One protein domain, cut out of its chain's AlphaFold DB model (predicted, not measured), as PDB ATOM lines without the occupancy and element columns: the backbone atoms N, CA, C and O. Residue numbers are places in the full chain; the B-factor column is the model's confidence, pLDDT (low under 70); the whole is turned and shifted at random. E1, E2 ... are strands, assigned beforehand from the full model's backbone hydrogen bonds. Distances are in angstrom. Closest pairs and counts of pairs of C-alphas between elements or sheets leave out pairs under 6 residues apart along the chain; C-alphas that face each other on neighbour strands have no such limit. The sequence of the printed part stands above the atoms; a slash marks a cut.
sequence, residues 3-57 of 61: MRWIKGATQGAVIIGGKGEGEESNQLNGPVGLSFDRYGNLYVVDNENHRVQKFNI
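AT A GLANCE: This is residues 3 to 57 of the 61 residues of the protein "Hypothetical protein" of Rotaria sordida (UniProt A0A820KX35). Little regular structure: a small antiparallel sheet, E2 E3 E4, with a loop, residues 3 to 16, toward the other end, closed where residues 3 to 4 pair with 13 to 14 of E1. Winding residues 17 to 30 join them. The printed part has 55 residues, no named helix and four strands, E1 to E4 in order (20 residues, all strand). It is only just compact, close to loose: radius of gyration of the C-alphas 11.9 A, spans 36 by 27 by 16 A.

IN THESE COORDINATES: E1, residues 13 to 16, starts at C-alpha 13 (13.726, 65.449, -68.966). From first to last C-alpha, E2, residues 31 to 36, measures 15.0 A; E3, residues 42 to 46, 12.3 A; E4, residues 51 to 55, 13.0 A, ending at (18.041, 79.659, -66.979).

HOW THE PARTS SIT: E1 pairs with no named strand. E2 E3 E4 form a meander, each strand antiparallel to its neighbour before. Hairpin E2 and E3: 162 degrees, N 35 to O 43 3.0 A. Hairpin E3 and E4: 156 degrees, N 44 to O 53 2.9 A.

THE WHOLE: The farthest C-alphas, Gly 8 and His 50, are 35.9 A apart. The printed part has no cut; link E1 to E2 is long. No printed residue is under 70 in pLDDT.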
ATOM      1  N   MET A   3      18.317  68.792 -72.656       91.62
ATOM      2  CA  MET A   3      17.819  67.684 -71.836       91.62
ATOM      3  C   MET A   3      18.729  67.416 -70.642       91.62
ATOM      4  O   MET A   3      19.951  67.420 -70.776       91.62
ATOM      5  N   ARG A   4      18.119  67.116 -69.494       88.00
ATOM      6  CA  ARG A   4      18.805  66.665 -68.283       88.00
ATOM      7  C   ARG A   4      18.652  65.156 -68.126       88.00
ATOM      8  O   ARG A   4      17.539  64.635 -68.196       88.00
ATOM      9  N   TRP A   5      19.764  64.484 -67.842       91.31
ATOM     10  CA  TRP A   5      19.816  63.054 -67.543       91.31
ATOM     11  C   TRP A   5      20.348  62.840 -66.133       91.31
ATOM     12  O   TRP A   5      21.375  63.399 -65.757       91.31
ATOM     13  N   ILE A   6      19.638  62.025 -65.357       89.12
ATOM     14  CA  ILE A   6      20.085  61.588 -64.034       89.12
ATOM     15  C   ILE A   6      20.797  60.247 -64.213       89.12
ATOM     16  O   ILE A   6      20.409  59.442 -65.061       89.12
ATOM     17  N   LYS A   7      21.856  59.996 -63.438       91.06
ATOM     18  CA  LYS A   7      22.597  58.729 -63.498       91.06
ATOM     19  C   LYS A   7      21.634  57.545 -63.318       91.06
ATOM     20  O   LYS A   7      20.938  57.469 -62.313       91.06
ATOM     21  N   GLY A   8      21.618  56.630 -64.289       93.38
ATOM     22  CA  GLY A   8      20.728  55.461 -64.298       93.38
ATOM     23  C   GLY A   8      19.334  55.699 -64.892       93.38
ATOM     24  O   GLY A   8      18.547  54.759 -64.956       93.38
ATOM     25  N   ALA A   9      19.013  56.915 -65.348       92.75
ATOM     26  CA  ALA A   9      17.741  57.199 -66.008       92.75
ATOM     27  C   ALA A   9      17.665  56.566 -67.407       92.75
ATOM     28  O   ALA A   9      18.607  56.646 -68.193       92.75
ATOM     29  N   THR A  10      16.503  55.996 -67.734       94.81
ATOM     30  CA  THR A  10      16.175  55.475 -69.073       94.81
ATOM     31  C   THR A  10      15.469  56.507 -69.956       94.81
ATOM     32  O   THR A  10      15.327  56.295 -71.158       94.81
ATOM     33  N   GLN A  11      15.046  57.637 -69.379       92.88
ATOM     34  CA  GLN A  11      14.441  58.770 -70.081       92.88
ATOM     35  C   GLN A  11      15.007  60.087 -69.538       92.88
ATOM     36  O   GLN A  11      15.202  60.236 -68.330       92.88
ATOM     37  N   GLY A  12      15.268  61.041 -70.432       90.19
ATOM     38  CA  GLY A  12      15.719  62.387 -70.083       90.19
ATOM     39  C   GLY A  12      14.553  63.365 -69.958       90.19
ATOM     40  O   GLY A  12      13.563  63.261 -70.682       90.19
ATOM     41  N   ALA A  13      14.686  64.354 -69.075       89.50
ATOM     42  CA  ALA A  13      13.726  65.449 -68.966       89.50
ATOM     43  C   ALA A  13      14.143  66.595 -69.892       89.50
ATOM     44  O   ALA A  13      15.279  67.075 -69.820       89.50
ATOM     45  N   VAL A  14      13.236  67.056 -70.755       89.81
ATOM     46  CA  VAL A  14      13.448  68.304 -71.500       89.81
ATOM     47  C   VAL A  14      13.298  69.460 -70.525       89.81
ATOM     48  O   VAL A  14      12.236  69.627 -69.938       89.81
ATOM     49  N   ILE A  15      14.355  70.250 -70.368       88.94
ATOM     50  CA  ILE A  15      14.362  71.383 -69.437       88.94
ATOM     51  C   ILE A  15      14.215  72.726 -70.159       88.94
ATOM     52  O   ILE A  15      13.673  73.661 -69.585       88.94
ATOM     53  N   ILE A  16      14.665  72.837 -71.417       90.81
ATOM     54  CA  ILE A  16      14.647  74.097 -72.190       90.81
ATOM     55  C   ILE A  16      14.408  73.803 -73.680       90.81
ATOM     56  O   ILE A  16      14.888  72.795 -74.211       90.81
ATOM     57  N   GLY A  17      13.703  74.690 -74.391       88.56
ATOM     58  CA  GLY A  17      13.595  74.658 -75.856       88.56
ATOM     59  C   GLY A  17      12.824  73.453 -76.401       88.56
ATOM     60  O   GLY A  17      13.188  72.912 -77.443       88.56
ATOM     61  N   GLY A  18      11.828  72.970 -75.651       88.38
ATOM     62  CA  GLY A  18      10.985  71.816 -75.992       88.38
ATOM     63  C   GLY A  18       9.709  72.159 -76.768       88.38
ATOM     64  O   GLY A  18       8.860  71.286 -76.931       88.38
ATOM     65  N   LYS A  19       9.545  73.416 -77.196       90.69
ATOM     66  CA  LYS A  19       8.320  73.959 -77.812       90.69
ATOM     67  C   LYS A  19       8.530  74.413 -79.265       90.69
ATOM     68  O   LYS A  19       7.856  75.323 -79.730       90.69
ATOM     69  N   GLY A  20       9.456  73.764 -79.971       89.88
ATOM     70  CA  GLY A  20       9.845  74.140 -81.332       89.88
ATOM     71  C   GLY A  20      10.795  75.337 -81.374       89.88
ATOM     72  O   GLY A  20      11.226  75.837 -80.331       89.88
ATOM     73  N   GLU A  21      11.133  75.741 -82.595       93.62
ATOM     74  CA  GLU A  21      11.914  76.946 -82.873       93.62
ATOM     75  C   GLU A  21      11.057  78.201 -82.691       93.62
ATOM     76  O   GLU A  21       9.858  78.185 -82.981       93.62
ATOM     77  N   GLY A  22      11.664  79.273 -82.183       94.12
ATOM     78  CA  GLY A  22      10.997  80.560 -82.003       94.12
ATOM     79  C   GLY A  22      11.670  81.450 -80.964       94.12
ATOM     80  O   GLY A  22      12.718  81.110 -80.409       94.12
ATOM     81  N   GLU A  23      11.053  82.601 -80.722       94.00
ATOM     82  CA  GLU A  23      11.618  83.707 -79.941       94.00
ATOM     83  C   GLU A  23      11.120  83.738 -78.489       94.00
ATOM     84  O   GLU A  23      11.645  84.484 -77.662       94.00
ATOM     85  N   GLU A  24      10.146  82.902 -78.130       93.06
ATOM     86  CA  GLU A  24       9.628  82.851 -76.763       93.06
ATOM     87  C   GLU A  24      10.694  82.374 -75.765       93.06
ATOM     88  O   GLU A  24      11.664  81.695 -76.116       93.06
ATOM     89  N   SER A  25      10.510  82.696 -74.482       86.12
ATOM     90  CA  SER A  25      11.477  82.349 -73.418       86.12
ATOM     91  C   SER A  25      11.652  80.833 -73.212       86.12
ATOM     92  O   SER A  25      12.618  80.381 -72.605       86.12
ATOM     93  N   ASN A  26      10.710  80.019 -73.699       85.38
ATOM     94  CA  ASN A  26      10.757  78.553 -73.647       85.38
ATOM     95  C   ASN A  26      11.112  77.905 -75.002       85.38
ATOM     96  O   ASN A  26      11.079  76.670 -75.119       85.38
ATOM     97  N   GLN A  27      11.466  78.716 -75.998       93.88
ATOM     98  CA  GLN A  27      11.910  78.309 -77.327       93.88
ATOM     99  C   GLN A  27      13.391  78.653 -77.541       93.88
ATOM    100  O   GLN A  27      13.987  79.462 -76.828       93.88
ATOM    101  N   LEU A  28      13.999  77.958 -78.499       95.38
ATOM    102  CA  LEU A  28      15.375  78.173 -78.944       95.38
ATOM    103  C   LEU A  28      15.392  78.111 -80.468       95.38
ATOM    104  O   LEU A  28      14.679  77.287 -81.036       95.38
ATOM    105  N   ASN A  29      16.240  78.904 -81.103       97.06
ATOM    106  CA  ASN A  29      16.458  78.952 -82.537       97.06
ATOM    107  C   ASN A  29      17.969  78.935 -82.838       97.06
ATOM    108  O   ASN A  29      18.703  79.879 -82.540       97.06
ATOM    109  N   GLY A  30      18.446  77.810 -83.375       95.62
ATOM    110  CA  GLY A  30      19.868  77.555 -83.629       95.62
ATOM    111  C   GLY A  30      20.796  77.785 -82.424       95.62
ATOM    112  O   GLY A  30      21.725  78.585 -82.516       95.62
ATOM    113  N   PRO A  31      20.599  77.114 -81.272       95.44
ATOM    114  CA  PRO A  31      21.511  77.260 -80.147       95.44
ATOM    115  C   PRO A  31      22.878  76.624 -80.449       95.44
ATOM    116  O   PRO A  31      22.945  75.471 -80.875       95.44
ATOM    117  N   VAL A  32      23.968  77.347 -80.177       97.25
ATOM    118  CA  VAL A  32      25.343  76.933 -80.547       97.25
ATOM    119  C   VAL A  32      26.273  76.703 -79.358       97.25
ATOM    120  O   VAL A  32      27.348  76.130 -79.519       97.25
ATOM    121  N   GLY A  33      25.888  77.134 -78.157       96.56
ATOM    122  CA  GLY A  33      26.766  77.083 -76.990       96.56
ATOM    123  C   GLY A  33      26.012  77.047 -75.670       96.56
ATOM    124  O   GLY A  33      24.913  77.592 -75.553       96.56
ATOM    125  N   LEU A  34      26.623  76.392 -74.681       95.94
ATOM    126  CA  LEU A  34      26.085  76.187 -73.339       95.94
ATOM    127  C   LEU A  34      27.198  76.354 -72.300       95.94
ATOM    128  O   LEU A  34      28.299  75.847 -72.505       95.94
ATOM    129  N   SER A  35      26.917  77.027 -71.183       96.62
ATOM    130  CA  SER A  35      27.849  77.115 -70.051       96.62
ATOM    131  C   SER A  35      27.122  77.328 -68.726       96.62
ATOM    132  O   SER A  35      26.040  77.911 -68.698       96.62
ATOM    133  N   PHE A  36      27.724  76.871 -67.634       94.81
ATOM    134  CA  PHE A  36      27.204  77.051 -66.280       94.81
ATOM    135  C   PHE A  36      27.955  78.157 -65.542       94.81
ATOM    136  O   PHE A  36      29.177  78.258 -65.652       94.81
ATOM    137  N   ASP A  37      27.239  78.954 -64.748       95.06
ATOM    138  CA  ASP A  37      27.872  79.801 -63.735       95.06
ATOM    139  C   ASP A  37      28.110  79.040 -62.416       95.06
ATOM    140  O   ASP A  37      27.642  77.920 -62.205       95.06
ATOM    141  N   ARG A  38      28.845  79.668 -61.490       94.25
ATOM    142  CA  ARG A  38      29.142  79.114 -60.154       94.25
ATOM    143  C   ARG A  38      27.911  78.899 -59.261       94.25
ATOM    144  O   ARG A  38      28.055  78.318 -58.191       94.25
ATOM    145  N   TYR A  39      26.755  79.430 -59.653       91.81
ATOM    146  CA  TYR A  39      25.480  79.295 -58.951       91.81
ATOM    147  C   TYR A  39      24.555  78.295 -59.653       91.81
ATOM    148  O   TYR A  39      23.373  78.266 -59.350       91.81
ATOM    149  N   GLY A  40      25.064  77.518 -60.616       90.88
ATOM    150  CA  GLY A  40      24.287  76.492 -61.306       90.88
ATOM    151  C   GLY A  40      23.356  77.018 -62.398       90.88
ATOM    152  O   GLY A  40      22.653  76.222 -63.015       90.88
ATOM    153  N   ASN A  41      23.354  78.316 -62.716       93.12
ATOM    154  CA  ASN A  41      22.528  78.811 -63.816       93.12
ATOM    155  C   ASN A  41      23.126  78.401 -65.163       93.12
ATOM    156  O   ASN A  41      24.332  78.544 -65.382       93.12
ATOM    157  N   LEU A  42      22.274  77.953 -66.086       93.75
ATOM    158  CA  LEU A  42      22.658  77.619 -67.450       93.75
ATOM    159  C   LEU A  42      22.513  78.834 -68.362       93.75
ATOM    160  O   LEU A  42      21.447  79.438 -68.444       93.75
ATOM    161  N   TYR A  43      23.564  79.128 -69.109       96.19
ATOM    162  CA  TYR A  43      23.567  80.113 -70.178       96.19
ATOM    163  C   TYR A  43      23.533  79.398 -71.521       96.19
ATOM    164  O   TYR A  43      24.288  78.451 -71.739       96.19
ATOM    165  N   VAL A  44      22.663  79.860 -72.417       96.44
ATOM    166  CA  VAL A  44      22.474  79.311 -73.761       96.44
ATOM    167  C   VAL A  44      22.698  80.416 -74.780       96.44
ATOM    168  O   VAL A  44      22.033  81.448 -74.714       96.44
ATOM    169  N   VAL A  45      23.616  80.195 -75.722       97.75
ATOM    170  CA  VAL A  45      23.804  81.070 -76.888       97.75
ATOM    171  C   VAL A  45      22.810  80.637 -77.955       97.75
ATOM    172  O   VAL A  45      22.966  79.562 -78.532       97.75
ATOM    173  N   ASP A  46      21.785  81.452 -78.177       97.19
ATOM    174  CA  ASP A  46      20.649  81.204 -79.063       97.19
ATOM    175  C   ASP A  46      20.863  81.995 -80.367       97.19
ATOM    176  O   ASP A  46      20.432  83.146 -80.479       97.19
ATOM    177  N   ASN A  47      21.663  81.431 -81.283       97.75
ATOM    178  CA  ASN A  47      22.377  82.182 -82.326       97.75
ATOM    179  C   ASN A  47      21.444  82.885 -83.311       97.75
ATOM    180  O   ASN A  47      21.632  84.071 -83.582       97.75
ATOM    181  N   GLU A  48      20.437  82.170 -83.808       97.69
ATOM    182  CA  GLU A  48      19.510  82.698 -84.817       97.69
ATOM    183  C   GLU A  48      18.519  83.698 -84.213       97.69
ATOM    184  O   GLU A  48      17.959  84.524 -84.921       97.69
ATOM    185  N   ASN A  49      18.351  83.677 -82.887       97.50
ATOM    186  CA  ASN A  49      17.615  84.702 -82.147       97.50
ATOM    187  C   ASN A  49      18.518  85.849 -81.658       97.50
ATOM    188  O   ASN A  49      18.053  86.722 -80.924       97.50
ATOM    189  N   HIS A  50      19.814  85.833 -81.990       97.50
ATOM    190  CA  HIS A  50      20.796  86.854 -81.611       97.50
ATOM    191  C   HIS A  50      20.801  87.203 -80.114       97.50
ATOM    192  O   HIS A  50      20.967  88.362 -79.726       97.50
ATOM    193  N   ARG A  51      20.620  86.199 -79.247       97.38
ATOM    194  CA  ARG A  51      20.518  86.403 -77.796       97.38
ATOM    195  C   ARG A  51      21.301  85.375 -76.992       97.38
ATOM    196  O   ARG A  51      21.611  84.279 -77.454       97.38
ATOM    197  N   VAL A  52      21.557  85.721 -75.732       97.06
ATOM    198  CA  VAL A  52      21.997  84.776 -74.704       97.06
ATOM    199  C   VAL A  52      20.910  84.694 -73.644       97.06
ATOM    200  O   VAL A  52      20.521  85.712 -73.075       97.06
ATOM    201  N   GLN A  53      20.421  83.488 -73.375       95.06
ATOM    202  CA  GLN A  53      19.399  83.248 -72.358       95.06
ATOM    203  C   GLN A  53      20.017  82.624 -71.111       95.06
ATOM    204  O   GLN A  53      20.864  81.737 -71.213       95.06
ATOM    205  N   LYS A  54      19.570  83.075 -69.937       94.31
ATOM    206  CA  LYS A  54      19.945  82.523 -68.635       94.31
ATOM    207  C   LYS A  54      18.766  81.749 -68.056       94.31
ATOM    208  O   LYS A  54      17.681  82.302 -67.909       94.31
ATOM    209  N   PHE A  55      19.012  80.516 -67.642       91.38
ATOM    210  CA  PHE A  55      18.041  79.659 -66.979       91.38
ATOM    211  C   PHE A  55      18.552  79.299 -65.593       91.38
ATOM    212  O   PHE A  55      19.650  78.759 -65.448       91.38
ATOM    213  N   ASN A  56      17.747  79.577 -64.573       90.25
ATOM    214  CA  ASN A  56      17.954  78.946 -63.281       90.25
ATOM    215  C   ASN A  56      17.474  77.496 -63.406       90.25
ATOM    216  O   ASN A  56      16.302  77.257 -63.697       90.25
ATOM    217  N   ILE A  57      18.403  76.551 -63.269       84.56
ATOM    218  CA  ILE A  57      18.114  75.119 -63.379       84.56
ATOM    219  C   ILE A  57      18.271  74.390 -62.039       84.56
ATOM    220  O   ILE A  57      18.261  73.153 -62.026       84.56
TER     221      ILE A  57